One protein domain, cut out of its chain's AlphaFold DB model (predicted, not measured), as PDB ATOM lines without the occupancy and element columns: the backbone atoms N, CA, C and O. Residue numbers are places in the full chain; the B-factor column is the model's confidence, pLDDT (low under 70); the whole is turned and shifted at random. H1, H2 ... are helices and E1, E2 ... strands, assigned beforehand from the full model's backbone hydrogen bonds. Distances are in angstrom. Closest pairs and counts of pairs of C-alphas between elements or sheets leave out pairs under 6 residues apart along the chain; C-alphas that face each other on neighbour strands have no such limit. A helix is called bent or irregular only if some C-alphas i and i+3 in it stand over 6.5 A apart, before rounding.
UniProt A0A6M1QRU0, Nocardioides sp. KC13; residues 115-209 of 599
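This is residues 115 to 209 of the 599 residues of a protein of Nocardioides sp. KC13 (UniProt A0A6M1QRU0). With little regular structure, this is a small parallel sheet, E1 E2 E3, with H2 over one face as a second layer and long loops. The 95 printed residues run E1, H1, E2, H2, E3, a mixed class with 32 residues in named elements. It is compact, radius of gyration of the C-alphas 13.7 A, spanning 42 by 32 by 21 A.

E1, residues 123 to 126, is parallel to E2, residues 160 to 165, with N 124 to O 162 at 2.9 A. H1, residues 130 to 135, only just irregular with C-alphas 131 and 134 6.7 A apart, only grazes the sheet. E3, residues 186 to 191, is parallel to E2, with N 190 to O 163 at 2.7 A. H2, residues 168 to 177, runs along the strands over E2 and E3, 8.9 A in height over the sheet; its closest C-alphas with E3 are Asn 175 and Pro 189, 6.6 A. Two strand-helix-strand units, parallel neighbours joined through a helix, are E1, H1, E2, left-handed in its crossover, and E2, H2, E3, right-handed. O i to N i+4 pairs within hydrogen-bond range number 5 of 6 in H2 and 0 of 2 in H1, where 2 of 3 O i to N i+3 pairs are.

E1 begins at C-alpha 123 (20.398, 44.694, 38.251); E3, 12.1 A long, ends at C-alpha 191 (17.301, 35.318, 29.036). H2 measures 14.8 A, E2 12.7 A.

The printed part has no cut. The link H1 to E2, 24 residues, is long. Residues 115 to 119 and 145 to 157 have pLDDT under 70.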
ATOM      1  N   GLN A 115      27.942  48.910  45.315       67.31
ATOM      2  CA  GLN A 115      28.001  49.643  44.053       67.31
ATOM      3  C   GLN A 115      28.102  51.140  44.361       67.31
ATOM      4  O   GLN A 115      27.464  51.640  45.288       67.31
ATOM      5  N   HIS A 116      28.933  51.854  43.610       62.97
ATOM      6  CA  HIS A 116      29.168  53.279  43.807       62.97
ATOM      7  C   HIS A 116      29.152  53.969  42.455       62.97
ATOM      8  O   HIS A 116      29.799  53.474  41.544       62.97
ATOM      9  N   GLY A 117      28.477  55.113  42.353       65.31
ATOM     10  CA  GLY A 117      28.456  55.907  41.127       65.31
ATOM     11  C   GLY A 117      27.055  56.262  40.652       65.31
ATOM     12  O   GLY A 117      26.088  55.575  40.965       65.31
ATOM     13  N   TYR A 118      26.951  57.342  39.879       67.69
ATOM     14  CA  TYR A 118      25.697  57.735  39.237       67.69
ATOM     15  C   TYR A 118      25.527  57.007  37.900       67.69
ATOM     16  O   TYR A 118      26.485  56.873  37.132       67.69
ATOM     17  N   GLY A 119      24.300  56.572  37.603       67.25
ATOM     18  CA  GLY A 119      23.969  55.913  36.334       67.25
ATOM     19  C   GLY A 119      24.473  54.472  36.212       67.25
ATOM     20  O   GLY A 119      24.563  53.964  35.096       67.25
ATOM     21  N   TYR A 120      24.817  53.826  37.332       73.81
ATOM     22  CA  TYR A 120      24.886  52.367  37.370       73.81
ATOM     23  C   TYR A 120      23.498  51.796  37.144       73.81
ATOM     24  O   TYR A 120      22.534  52.296  37.720       73.81
ATOM     25  N   VAL A 121      23.421  50.757  36.318       85.19
ATOM     26  CA  VAL A 121      22.167  50.035  36.133       85.19
ATOM     27  C   VAL A 121      21.796  49.282  37.392       85.19
ATOM     28  O   VAL A 121      22.633  48.604  37.997       85.19
ATOM     29  N   GLU A 122      20.524  49.354  37.745       87.56
ATOM     30  CA  GLU A 122      19.958  48.455  38.732       87.56
ATOM     31  C   GLU A 122      19.797  47.076  38.089       87.56
ATOM     32  O   GLU A 122      19.096  46.898  37.090       87.56
ATOM     33  N   LEU A 123      20.508  46.094  38.643       90.69
ATOM     34  CA  LEU A 123      20.398  44.694  38.251       90.69
ATOM     35  C   LEU A 123      19.485  43.967  39.232       90.69
ATOM     36  O   LEU A 123      19.670  44.082  40.444       90.69
ATOM     37  N   GLY A 124      18.581  43.151  38.703       91.69
ATOM     38  CA  GLY A 124      17.810  42.174  39.461       91.69
ATOM     39  C   GLY A 124      17.960  40.766  38.892       91.69
ATOM     40  O   GLY A 124      18.435  40.554  37.772       91.69
ATOM     41  N   THR A 125      17.545  39.783  39.678       93.69
ATOM     42  CA  THR A 125      17.471  38.376  39.280       93.69
ATOM     43  C   THR A 125      16.125  37.807  39.692       93.69
ATOM     44  O   THR A 125      15.679  38.056  40.813       93.69
ATOM     45  N   ASP A 126      15.523  37.011  38.814       92.56
ATOM     46  CA  ASP A 126      14.276  36.289  39.071       92.56
ATOM     47  C   ASP A 126      14.355  34.917  38.394       92.56
ATOM     48  O   ASP A 126      14.797  34.829  37.250       92.56
ATOM     49  N   ALA A 127      14.008  33.847  39.113       93.38
ATOM     50  CA  ALA A 127      14.132  32.460  38.646       93.38
ATOM     51  C   ALA A 127      15.466  32.170  37.909       93.38
ATOM     52  O   ALA A 127      15.507  31.538  36.847       93.38
ATOM     53  N   LEU A 128      16.574  32.692  38.444       95.69
ATOM     54  CA  LEU A 128      17.907  32.575  37.855       95.69
ATOM     55  C   LEU A 128      18.573  31.265  38.292       95.69
ATOM     56  O   LEU A 128      18.649  30.960  39.482       95.69
ATOM     57  N   ALA A 129      19.119  30.515  37.337       95.31
ATOM     58  CA  ALA A 129      19.868  29.301  37.637       95.31
ATOM     59  C   ALA A 129      21.281  29.621  38.171       95.31
ATOM     60  O   ALA A 129      21.871  30.640  37.791       95.31
ATOM     61  N   PRO A 130      21.904  28.732  38.972       94.50
ATOM     62  CA  PRO A 130      23.234  28.969  39.546       94.50
ATOM     63  C   PRO A 130      24.330  29.315  38.533       94.50
ATOM     64  O   PRO A 130      25.243  30.078  38.851       94.50
ATOM     65  N   ALA A 131      24.232  28.800  37.302       94.12
ATOM     66  CA  ALA A 131      25.180  29.106  36.235       94.12
ATOM     67  C   ALA A 131      25.245  30.608  35.905       94.12
ATOM     68  O   ALA A 131      26.302  31.084  35.497       94.12
ATOM     69  N   GLY A 132      24.166  31.367  36.137       95.75
ATOM     70  CA  GLY A 132      24.104  32.810  35.909       95.75
ATOM     71  C   GLY A 132      24.874  33.662  36.925       95.75
ATOM     72  O   GLY A 132      25.150  34.825  36.642       95.75
ATOM     73  N   LEU A 133      25.299  33.114  38.076       95.31
ATOM     74  CA  LEU A 133      26.025  33.881  39.107       95.31
ATOM     75  C   LEU A 133      27.328  34.512  38.595       95.31
ATOM     76  O   LEU A 133      27.751  35.548  39.102       95.31
ATOM     77  N   LYS A 134      27.956  33.910  37.581       95.44
ATOM     78  CA  LYS A 134      29.188  34.410  36.951       95.44
ATOM     79  C   LYS A 134      28.989  35.695  36.134       95.44
ATOM     80  O   LYS A 134      29.972  36.366  35.827       95.44
ATOM     81  N   LEU A 135      27.746  36.016  35.753       96.00
ATOM     82  CA  LEU A 135      27.393  37.258  35.055       96.00
ATOM     83  C   LEU A 135      27.385  38.459  36.005       96.00
ATOM     84  O   LEU A 135      27.495  39.603  35.571       96.00
ATOM     85  N   LEU A 136      27.234  38.208  37.306       93.62
ATOM     86  CA  LEU A 136      26.972  39.256  38.273       93.62
ATOM     87  C   LEU A 136      28.240  40.037  38.638       93.62
ATOM     88  O   LEU A 136      29.322  39.460  38.771       93.62
ATOM     89  N   PRO A 137      28.113  41.353  38.888       88.62
ATOM     90  CA  PRO A 137      29.217  42.154  39.400       88.62
ATOM     91  C   PRO A 137      29.585  41.761  40.837       88.62
ATOM     92  O   PRO A 137      30.731  41.922  41.245       88.62
ATOM     93  N   THR A 138      28.631  41.273  41.623       89.94
ATOM     94  CA  THR A 138      28.817  40.940  43.037       89.94
ATOM     95  C   THR A 138      28.659  39.442  43.274       89.94
ATOM     96  O   THR A 138      27.924  38.783  42.540       89.94
ATOM     97  N   PRO A 139      29.271  38.884  44.337       90.31
ATOM     98  CA  PRO A 139      29.106  37.468  44.658       90.31
ATOM     99  C   PRO A 139      27.651  37.080  44.951       90.31
ATOM    100  O   PRO A 139      27.263  35.932  44.756       90.31
ATOM    101  N   VAL A 140      26.863  38.030  45.443       91.88
ATOM    102  CA  VAL A 140      25.475  37.858  45.858       91.88
ATOM    103  C   VAL A 140      24.538  38.311  44.738       91.88
ATOM    104  O   VAL A 140      24.736  39.403  44.201       91.88
ATOM    105  N   ALA A 141      23.520  37.502  44.423       91.50
ATOM    106  CA  ALA A 141      22.491  37.840  43.445       91.50
ATOM    107  C   ALA A 141      21.492  38.858  44.017       91.50
ATOM    108  O   ALA A 141      20.850  38.563  45.034       91.50
ATOM    109  N   PRO A 142      21.358  40.054  43.411       86.81
ATOM    110  CA  PRO A 142      20.300  40.980  43.785       86.81
ATOM    111  C   PRO A 142      18.965  40.366  43.350       86.81
ATOM    112  O   PRO A 142      18.736  40.177  42.165       86.81
ATOM    113  N   GLY A 143      18.105  39.991  44.301       82.81
ATOM    114  CA  GLY A 143      16.754  39.514  43.979       82.81
ATOM    115  C   GLY A 143      15.893  40.625  43.370       82.81
ATOM    116  O   GLY A 143      16.381  41.723  43.098       82.81
ATOM    117  N   ILE A 144      14.596  40.377  43.219       78.56
ATOM    118  CA  ILE A 144      13.638  41.459  42.967       78.56
ATOM    119  C   ILE A 144      13.636  42.383  44.201       78.56
ATOM    120  O   ILE A 144      13.537  41.872  45.321       78.56
ATOM    121  N   PRO A 145      13.790  43.710  44.056       65.06
ATOM    122  CA  PRO A 145      13.726  44.632  45.189       65.06
ATOM    123  C   PRO A 145      12.417  44.502  45.986       65.06
ATOM    124  O   PRO A 145      11.331  44.611  45.433       65.06
ATOM    125  N   GLU A 146      12.535  44.282  47.301       59.69
ATOM    126  CA  GLU A 146      11.425  43.959  48.222       59.69
ATOM    127  C   GLU A 146      10.904  45.183  49.015       59.69
ATOM    128  O   GLU A 146      10.318  45.030  50.089       59.69
ATOM    129  N   LEU A 147      11.167  46.422  48.568       54.06
ATOM    130  CA  LEU A 147      10.587  47.612  49.221       54.06
ATOM    131  C   LEU A 147       9.052  47.496  49.233       54.06
ATOM    132  O   LEU A 147       8.523  46.839  48.347       54.06
ATOM    133  N   PRO A 148       8.320  48.093  50.197       54.09
ATOM    134  CA  PRO A 148       6.857  48.055  50.198       54.09
ATOM    135  C   PRO A 148       6.321  48.722  48.922       54.09
ATOM    136  O   PRO A 148       6.196  49.948  48.847       54.09
ATOM    137  N   VAL A 149       6.088  47.886  47.909       54.69
ATOM    138  CA  VAL A 149       5.756  48.264  46.532       54.69
ATOM    139  C   VAL A 149       4.350  48.840  46.458       54.69
ATOM    140  O   VAL A 149       4.099  49.670  45.602       54.69
ATOM    141  N   ASP A 150       3.498  48.541  47.442       59.47
ATOM    142  CA  ASP A 150       2.138  49.072  47.578       59.47
ATOM    143  C   ASP A 150       2.096  50.616  47.571       59.47
ATOM    144  O   ASP A 150       1.096  51.235  47.212       59.47
ATOM    145  N   HIS A 151       3.182  51.280  47.995       57.03
ATOM    146  CA  HIS A 151       3.309  52.744  47.938       57.03
ATOM    147  C   HIS A 151       3.794  53.272  46.578       57.03
ATOM    148  O   HIS A 151       3.752  54.481  46.342       57.03
ATOM    149  N   LEU A 152       4.287  52.379  45.721       57.44
ATOM    150  CA  LEU A 152       4.746  52.616  44.355       57.44
ATOM    151  C   LEU A 152       3.752  52.082  43.299       57.44
ATOM    152  O   LEU A 152       3.987  52.236  42.098       57.44
ATOM    153  N   ASP A 153       2.624  51.507  43.713       60.09
ATOM    154  CA  ASP A 153       1.574  51.083  42.790       60.09
ATOM    155  C   ASP A 153       1.084  52.274  41.948       60.09
ATOM    156  O   ASP A 153       0.665  53.319  42.461       60.09
ATOM    157  N   GLY A 154       1.156  52.128  40.624       58.41
ATOM    158  CA  GLY A 154       0.686  53.131  39.665       58.41
ATOM    159  C   GLY A 154       1.611  54.333  39.419       58.41
ATOM    160  O   GLY A 154       1.250  55.184  38.606       58.41
ATOM    161  N   VAL A 155       2.799  54.429  40.046       62.16
ATOM    162  CA  VAL A 155       3.791  55.485  39.702       62.16
ATOM    163  C   VAL A 155       4.658  55.154  38.494       62.16
ATOM    164  O   VAL A 155       5.391  56.022  38.019       62.16
ATOM    165  N   GLY A 156       4.551  53.948  37.945       60.91
ATOM    166  CA  GLY A 156       5.209  53.644  36.685       60.91
ATOM    167  C   GLY A 156       6.690  53.266  36.800       60.91
ATOM    168  O   GLY A 156       7.437  53.476  35.845       60.91
ATOM    169  N   LEU A 157       7.150  52.841  37.983       64.31
ATOM    170  CA  LEU A 157       8.571  52.644  38.275       64.31
ATOM    171  C   LEU A 157       8.973  51.179  38.103       64.31
ATOM    172  O   LEU A 157       8.518  50.322  38.854       64.31
ATOM    173  N   SER A 158       9.897  50.922  37.172       70.88
ATOM    174  CA  SER A 158      10.571  49.629  37.079       70.88
ATOM    175  C   SER A 158      11.412  49.365  38.324       70.88
ATOM    176  O   SER A 158      12.167  50.244  38.737       70.88
ATOM    177  N   LEU A 159      11.339  48.153  38.878       79.88
ATOM    178  CA  LEU A 159      12.127  47.770  40.053       79.88
ATOM    179  C   LEU A 159      13.613  47.551  39.735       79.88
ATOM    180  O   LEU A 159      14.438  47.661  40.632       79.88
ATOM    181  N   ALA A 160      13.966  47.233  38.487       87.62
ATOM    182  CA  ALA A 160      15.352  47.256  38.022       87.62
ATOM    183  C   ALA A 160      15.446  47.561  36.516       87.62
ATOM    184  O   ALA A 160      14.513  47.298  35.748       87.62
ATOM    185  N   ASP A 161      16.603  48.058  36.071       89.81
ATOM    186  CA  ASP A 161      16.870  48.310  34.652       89.81
ATOM    187  C   ASP A 161      17.002  46.994  33.872       89.81
ATOM    188  O   ASP A 161      16.393  46.831  32.815       89.81
ATOM    189  N   PHE A 162      17.765  46.034  34.399       93.12
ATOM    190  CA  PHE A 162      17.988  44.731  33.766       93.12
ATOM    191  C   PHE A 162      17.681  43.589  34.731       93.12
ATOM    192  O   PHE A 162      18.093  43.613  35.892       93.12
ATOM    193  N   GLY A 163      17.004  42.558  34.228       93.94
ATOM    194  CA  GLY A 163      16.651  41.367  34.997       93.94
ATOM    195  C   GLY A 163      17.229  40.105  34.386       93.94
ATOM    196  O   GLY A 163      16.918  39.796  33.243       93.94
ATOM    197  N   LEU A 164      18.045  39.358  35.125       96.38
ATOM    198  CA  LEU A 164      18.568  38.069  34.665       96.38
ATOM    199  C   LEU A 164      17.594  36.944  35.019       96.38
ATOM    200  O   LEU A 164      17.300  36.743  36.200       96.38
ATOM    201  N   VAL A 165      17.132  36.203  34.008       96.81
ATOM    202  CA  VAL A 165      16.091  35.175  34.156       96.81
ATOM    203  C   VAL A 165      16.475  33.912  33.394       96.81
ATOM    204  O   VAL A 165      16.766  33.973  32.198       96.81
ATOM    205  N   SER A 166      16.466  32.758  34.065       97.00
ATOM    206  CA  SER A 166      16.733  31.466  33.413       97.00
ATOM    207  C   SER A 166      15.477  30.677  33.071       97.00
ATOM    208  O   SER A 166      15.488  29.906  32.110       97.00
ATOM    209  N   ASP A 167      14.397  30.861  33.828       96.25
ATOM    210  CA  ASP A 167      13.125  30.205  33.543       96.25
ATOM    211  C   ASP A 167      12.388  30.876  32.372       96.25
ATOM    212  O   ASP A 167      12.136  32.081  32.366       96.25
ATOM    213  N   GLN A 168      12.039  30.084  31.357       95.31
ATOM    214  CA  GLN A 168      11.426  30.593  30.126       95.31
ATOM    215  C   GLN A 168       9.969  31.028  30.317       95.31
ATOM    216  O   GLN A 168       9.530  31.973  29.662       95.31
ATOM    217  N   ALA A 169       9.217  30.363  31.199       96.44
ATOM    218  CA  ALA A 169       7.836  30.748  31.477       96.44
ATOM    219  C   ALA A 169       7.815  32.083  32.225       96.44
ATOM    220  O   ALA A 169       7.130  33.017  31.805       96.44
ATOM    221  N   ARG A 170       8.668  32.219  33.244       94.19
ATOM    222  CA  ARG A 170       8.827  33.453  34.003       94.19
ATOM    223  C   ARG A 170       9.324  34.606  33.139       94.19
ATOM    224  O   ARG A 170       8.834  35.726  33.248       94.19
ATOM    225  N   LEU A 171      10.260  34.339  32.230       95.69
ATOM    226  CA  LEU A 171      10.713  35.329  31.257       95.69
ATOM    227  C   LEU A 171       9.566  35.812  30.352       95.69
ATOM    228  O   LEU A 171       9.506  37.001  30.035       95.69
ATOM    229  N   ALA A 172       8.672  34.918  29.920       95.94
ATOM    230  CA  ALA A 172       7.517  35.286  29.104       95.94
ATOM    231  C   ALA A 172       6.522  36.160  29.886       95.94
ATOM    232  O   ALA A 172       6.036  37.149  29.339       95.94
ATOM    233  N   GLU A 173       6.281  35.847  31.162       93.56
ATOM    234  CA  GLU A 173       5.462  36.670  32.065       93.56
ATOM    235  C   GLU A 173       6.035  38.083  32.214       93.56
ATOM    236  O   GLU A 173       5.335  39.063  31.977       93.56
ATOM    237  N   LEU A 174       7.330  38.194  32.527       91.88
ATOM    238  CA  LEU A 174       8.009  39.483  32.689       91.88
ATOM    239  C   LEU A 174       8.005  40.298  31.386       91.88
ATOM    240  O   LEU A 174       7.819  41.511  31.409       91.88
ATOM    241  N   ASN A 175       8.166  39.642  30.233       93.31
ATOM    242  CA  ASN A 175       8.091  40.313  28.933       93.31
ATOM    243  C   ASN A 175       6.685  40.797  28.570       93.31
ATOM    244  O   ASN A 175       6.579  41.745  27.797       93.31
ATOM    245  N   ALA A 176       5.627  40.165  29.081       93.06
ATOM    246  CA  ALA A 176       4.255  40.576  28.797       93.06
ATOM    247  C   ALA A 176       3.895  41.918  29.457       93.06
ATOM    248  O   ALA A 176       3.012  42.612  28.960       93.06
ATOM    249  N   VAL A 177       4.591  42.281  30.541       87.25
ATOM    250  CA  VAL A 177       4.310  43.477  31.355       87.25
ATOM    251  C   VAL A 177       5.412  44.541  31.319       87.25
ATOM    252  O   VAL A 177       5.235  45.613  31.880       87.25
ATOM    253  N   LYS A 178       6.546  44.300  30.644       85.06
ATOM    254  CA  LYS A 178       7.711  45.218  30.645       85.06
ATOM    255  C   LYS A 178       7.461  46.611  30.048       85.06
ATOM    256  O   LYS A 178       8.263  47.516  30.252       85.06
ATOM    257  N   ASP A 179       6.406  46.738  29.244       85.56
ATOM    258  CA  ASP A 179       5.993  47.994  28.615       85.56
ATOM    259  C   ASP A 179       4.830  48.658  29.383       85.56
ATOM    260  O   ASP A 179       4.388  49.742  29.001       85.56
ATOM    261  N   ASP A 180       4.332  48.019  30.452       84.06
ATOM    262  CA  ASP A 180       3.316  48.549  31.358       84.06
ATOM    263  C   ASP A 180       4.001  49.141  32.600       84.06
ATOM    264  O   ASP A 180       4.470  48.390  33.459       84.06
ATOM    265  N   PRO A 181       4.061  50.474  32.748       76.38
ATOM    266  CA  PRO A 181       4.738  51.091  33.878       76.38
ATOM    267  C   PRO A 181       4.188  50.646  35.245       76.38
ATOM    268  O   PRO A 181       4.950  50.636  36.210       76.38
ATOM    269  N   SER A 182       2.898  50.299  35.364       76.94
ATOM    270  CA  SER A 182       2.333  49.847  36.647       76.94
ATOM    271  C   SER A 182       2.817  48.468  37.081       76.94
ATOM    272  O   SER A 182       2.879  48.227  38.282       76.94
ATOM    273  N   ASP A 183       3.209  47.619  36.130       77.69
ATOM    274  CA  ASP A 183       3.544  46.210  36.376       77.69
ATOM    275  C   ASP A 183       4.991  45.854  35.979       77.69
ATOM    276  O   ASP A 183       5.439  44.715  36.145       77.69
ATOM    277  N   THR A 184       5.756  46.813  35.443       84.94
ATOM    278  CA  THR A 184       7.132  46.579  34.993       84.94
ATOM    279  C   THR A 184       8.029  46.255  36.184       84.94
ATOM    280  O   THR A 184       8.384  47.121  36.977       84.94
ATOM    281  N   VAL A 185       8.488  45.008  36.270       85.69
ATOM    282  CA  VAL A 185       9.513  44.602  37.245       85.69
ATOM    283  C   VAL A 185      10.906  44.932  36.715       85.69
ATOM    284  O   VAL A 185      11.678  45.631  37.369       85.69
ATOM    285  N   PHE A 186      11.216  44.468  35.504       89.81
ATOM    286  CA  PHE A 186      12.478  44.742  34.824       89.81
ATOM    287  C   PHE A 186      12.209  45.455  33.513       89.81
ATOM    288  O   PHE A 186      11.436  44.959  32.692       89.81
ATOM    289  N   ARG A 187      12.900  46.570  33.275       89.38
ATOM    290  CA  ARG A 187      12.809  47.274  31.991       89.38
ATOM    291  C   ARG A 187      13.346  46.417  30.839       89.38
ATOM    292  O   ARG A 187      12.769  46.386  29.754       89.38
ATOM    293  N   HIS A 188      14.424  45.679  31.095       92.50
ATOM    294  CA  HIS A 188      15.046  44.761  30.146       92.50
ATOM    295  C   HIS A 188      15.216  43.363  30.769       92.50
ATOM    296  O   HIS A 188      16.274  43.056  31.328       92.50
ATOM    297  N   PRO A 189      14.196  42.485  30.690       94.44
ATOM    298  CA  PRO A 189      14.352  41.075  31.039       94.44
ATOM    299  C   PRO A 189      15.302  40.380  30.049       94.44
ATOM    300  O   PRO A 189      15.077  40.408  28.839       94.44
ATOM    301  N   LEU A 190      16.352  39.740  30.560       95.94
ATOM    302  CA  LEU A 190      17.386  39.049  29.794       95.94
ATOM    303  C   LEU A 190      17.339  37.544  30.062       95.94
ATOM    304  O   LEU A 190      17.450  37.091  31.203       95.94
ATOM    305  N   ALA A 191      17.236  36.771  28.984       97.12
ATOM    306  CA  ALA A 191      17.301  35.318  29.036       97.12
ATOM    307  C   ALA A 191      18.735  34.835  29.306       97.12
ATOM    308  O   ALA A 191      19.661  35.165  28.559       97.12
ATOM    309  N   VAL A 192      18.895  34.005  30.334       97.56
ATOM    310  CA  VAL A 192      20.154  33.356  30.712       97.56
ATOM    311  C   VAL A 192      20.002  31.849  30.567       97.56
ATOM    312  O   VAL A 192      19.167  31.241  31.236       97.56
ATOM    313  N   ASP A 193      20.844  31.219  29.756       96.25
ATOM    314  CA  ASP A 193      20.874  29.764  29.654       96.25
ATOM    315  C   ASP A 193      21.185  29.131  31.020       96.25
ATOM    316  O   ASP A 193      22.217  29.404  31.641       96.25
ATOM    317  N   ALA A 194      20.281  28.269  31.491       94.88
ATOM    318  CA  ALA A 194      20.308  27.746  32.854       94.88
ATOM    319  C   ALA A 194      21.532  26.862  33.160       94.88
ATOM    320  O   ALA A 194      21.887  26.677  34.325       94.88
ATOM    321  N   THR A 195      22.171  26.306  32.126       92.81
ATOM    322  CA  THR A 195      23.274  25.342  32.264       92.81
ATOM    323  C   THR A 195      24.630  26.027  32.133       92.81
ATOM    324  O   THR A 195      25.560  25.755  32.889       92.81
ATOM    325  N   THR A 196      24.754  26.935  31.172       92.19
ATOM    326  CA  THR A 196      26.017  27.585  30.813       92.19
ATOM    327  C   THR A 196      26.182  28.948  31.482       92.19
ATOM    328  O   THR A 196      27.313  29.360  31.762       92.19
ATOM    329  N   GLY A 197      25.075  29.625  31.804       93.88
ATOM    330  CA  GLY A 197      25.075  31.010  32.274       93.88
ATOM    331  C   GLY A 197      25.329  32.019  31.155       93.88
ATOM    332  O   GLY A 197      25.778  33.124  31.436       93.88
ATOM    333  N   HIS A 198      25.116  31.624  29.898       95.06
ATOM    334  CA  HIS A 198      25.260  32.487  28.732       95.06
ATOM    335  C   HIS A 198      24.012  33.348  28.529       95.06
ATOM    336  O   HIS A 198      22.889  32.860  28.670       95.06
ATOM    337  N   LEU A 199      24.198  34.616  28.176       94.31
ATOM    338  CA  LEU A 199      23.118  35.479  27.720       94.31
ATOM    339  C   LEU A 199      22.694  35.039  26.321       94.31
ATOM    340  O   LEU A 199      23.476  35.109  25.381       94.31
ATOM    341  N   VAL A 200      21.431  34.644  26.161       91.12
ATOM    342  CA  VAL A 200      20.893  34.170  24.866       91.12
ATOM    343  C   VAL A 200      20.966  35.254  23.781       91.12
ATOM    344  O   VAL A 200      21.021  34.954  22.594       91.12
ATOM    345  N   VAL A 201      20.973  36.520  24.202       85.38
ATOM    346  CA  VAL A 201      21.075  37.714  23.350       85.38
ATOM    347  C   VAL A 201      22.516  38.099  22.996       85.38
ATOM    348  O   VAL A 201      22.719  39.067  22.275       85.38
ATOM    349  N   SER A 202      23.515  37.401  23.539       83.44
ATOM    350  CA  SER A 202      24.923  37.718  23.317       83.44
ATOM    351  C   SER A 202      25.410  37.174  21.978       83.44
ATOM    352  O   SER A 202      25.241  35.996  21.674       83.44
ATOM    353  N   ASP A 203      26.131  38.007  21.230       77.19
ATOM    354  CA  ASP A 203      26.837  37.590  20.013       77.19
ATOM    355  C   ASP A 203      28.159  36.852  20.315       77.19
ATOM    356  O   ASP A 203      28.895  36.451  19.403       77.19
ATOM    357  N   ARG A 204      28.517  36.667  21.596       80.12
ATOM    358  CA  ARG A 204      29.729  35.925  21.967       80.12
ATOM    359  C   ARG A 204      29.575  34.454  21.586       80.12
ATOM    360  O   ARG A 204      28.791  33.726  22.174       80.12
ATOM    361  N   GLY A 205      30.429  33.973  20.683       72.69
ATOM    362  CA  GLY A 205      30.426  32.569  20.247       72.69
ATOM    363  C   GLY A 205      30.854  31.535  21.303       72.69
ATOM    364  O   GLY A 205      30.889  30.345  20.995       72.69
ATOM    365  N   ILE A 206      31.222  31.958  22.518       80.25
ATOM    366  CA  ILE A 206      31.629  31.078  23.623       80.25
ATOM    367  C   ILE A 206      30.938  31.547  24.900       80.25
ATOM    368  O   ILE A 206      31.065  32.711  25.279       80.25
ATOM    369  N   ALA A 207      30.261  30.615  25.572       87.31
ATOM    370  CA  ALA A 207      29.610  30.860  26.849       87.31
ATOM    371  C   ALA A 207      30.614  31.265  27.945       87.31
ATOM    372  O   ALA A 207      31.765  30.812  27.930       87.31
ATOM    373  N   PRO A 208      30.187  32.039  28.955       92.19
ATOM    374  CA  PRO A 208      31.049  32.399  30.065       92.19
ATOM    375  C   PRO A 208      31.562  31.189  30.849       92.19
ATOM    376  O   PRO A 208      30.799  30.336  31.312       92.19
ATOM    377  N   LEU A 209      32.871  31.157  31.076       94.44
ATOM    378  CA  LEU A 209      33.546  30.088  31.819       94.44
ATOM    379  C   LEU A 209      34.022  30.586  33.183       94.44
ATOM    380  O   LEU A 209      33.910  29.891  34.188       94.44
TER     381      LEU A 209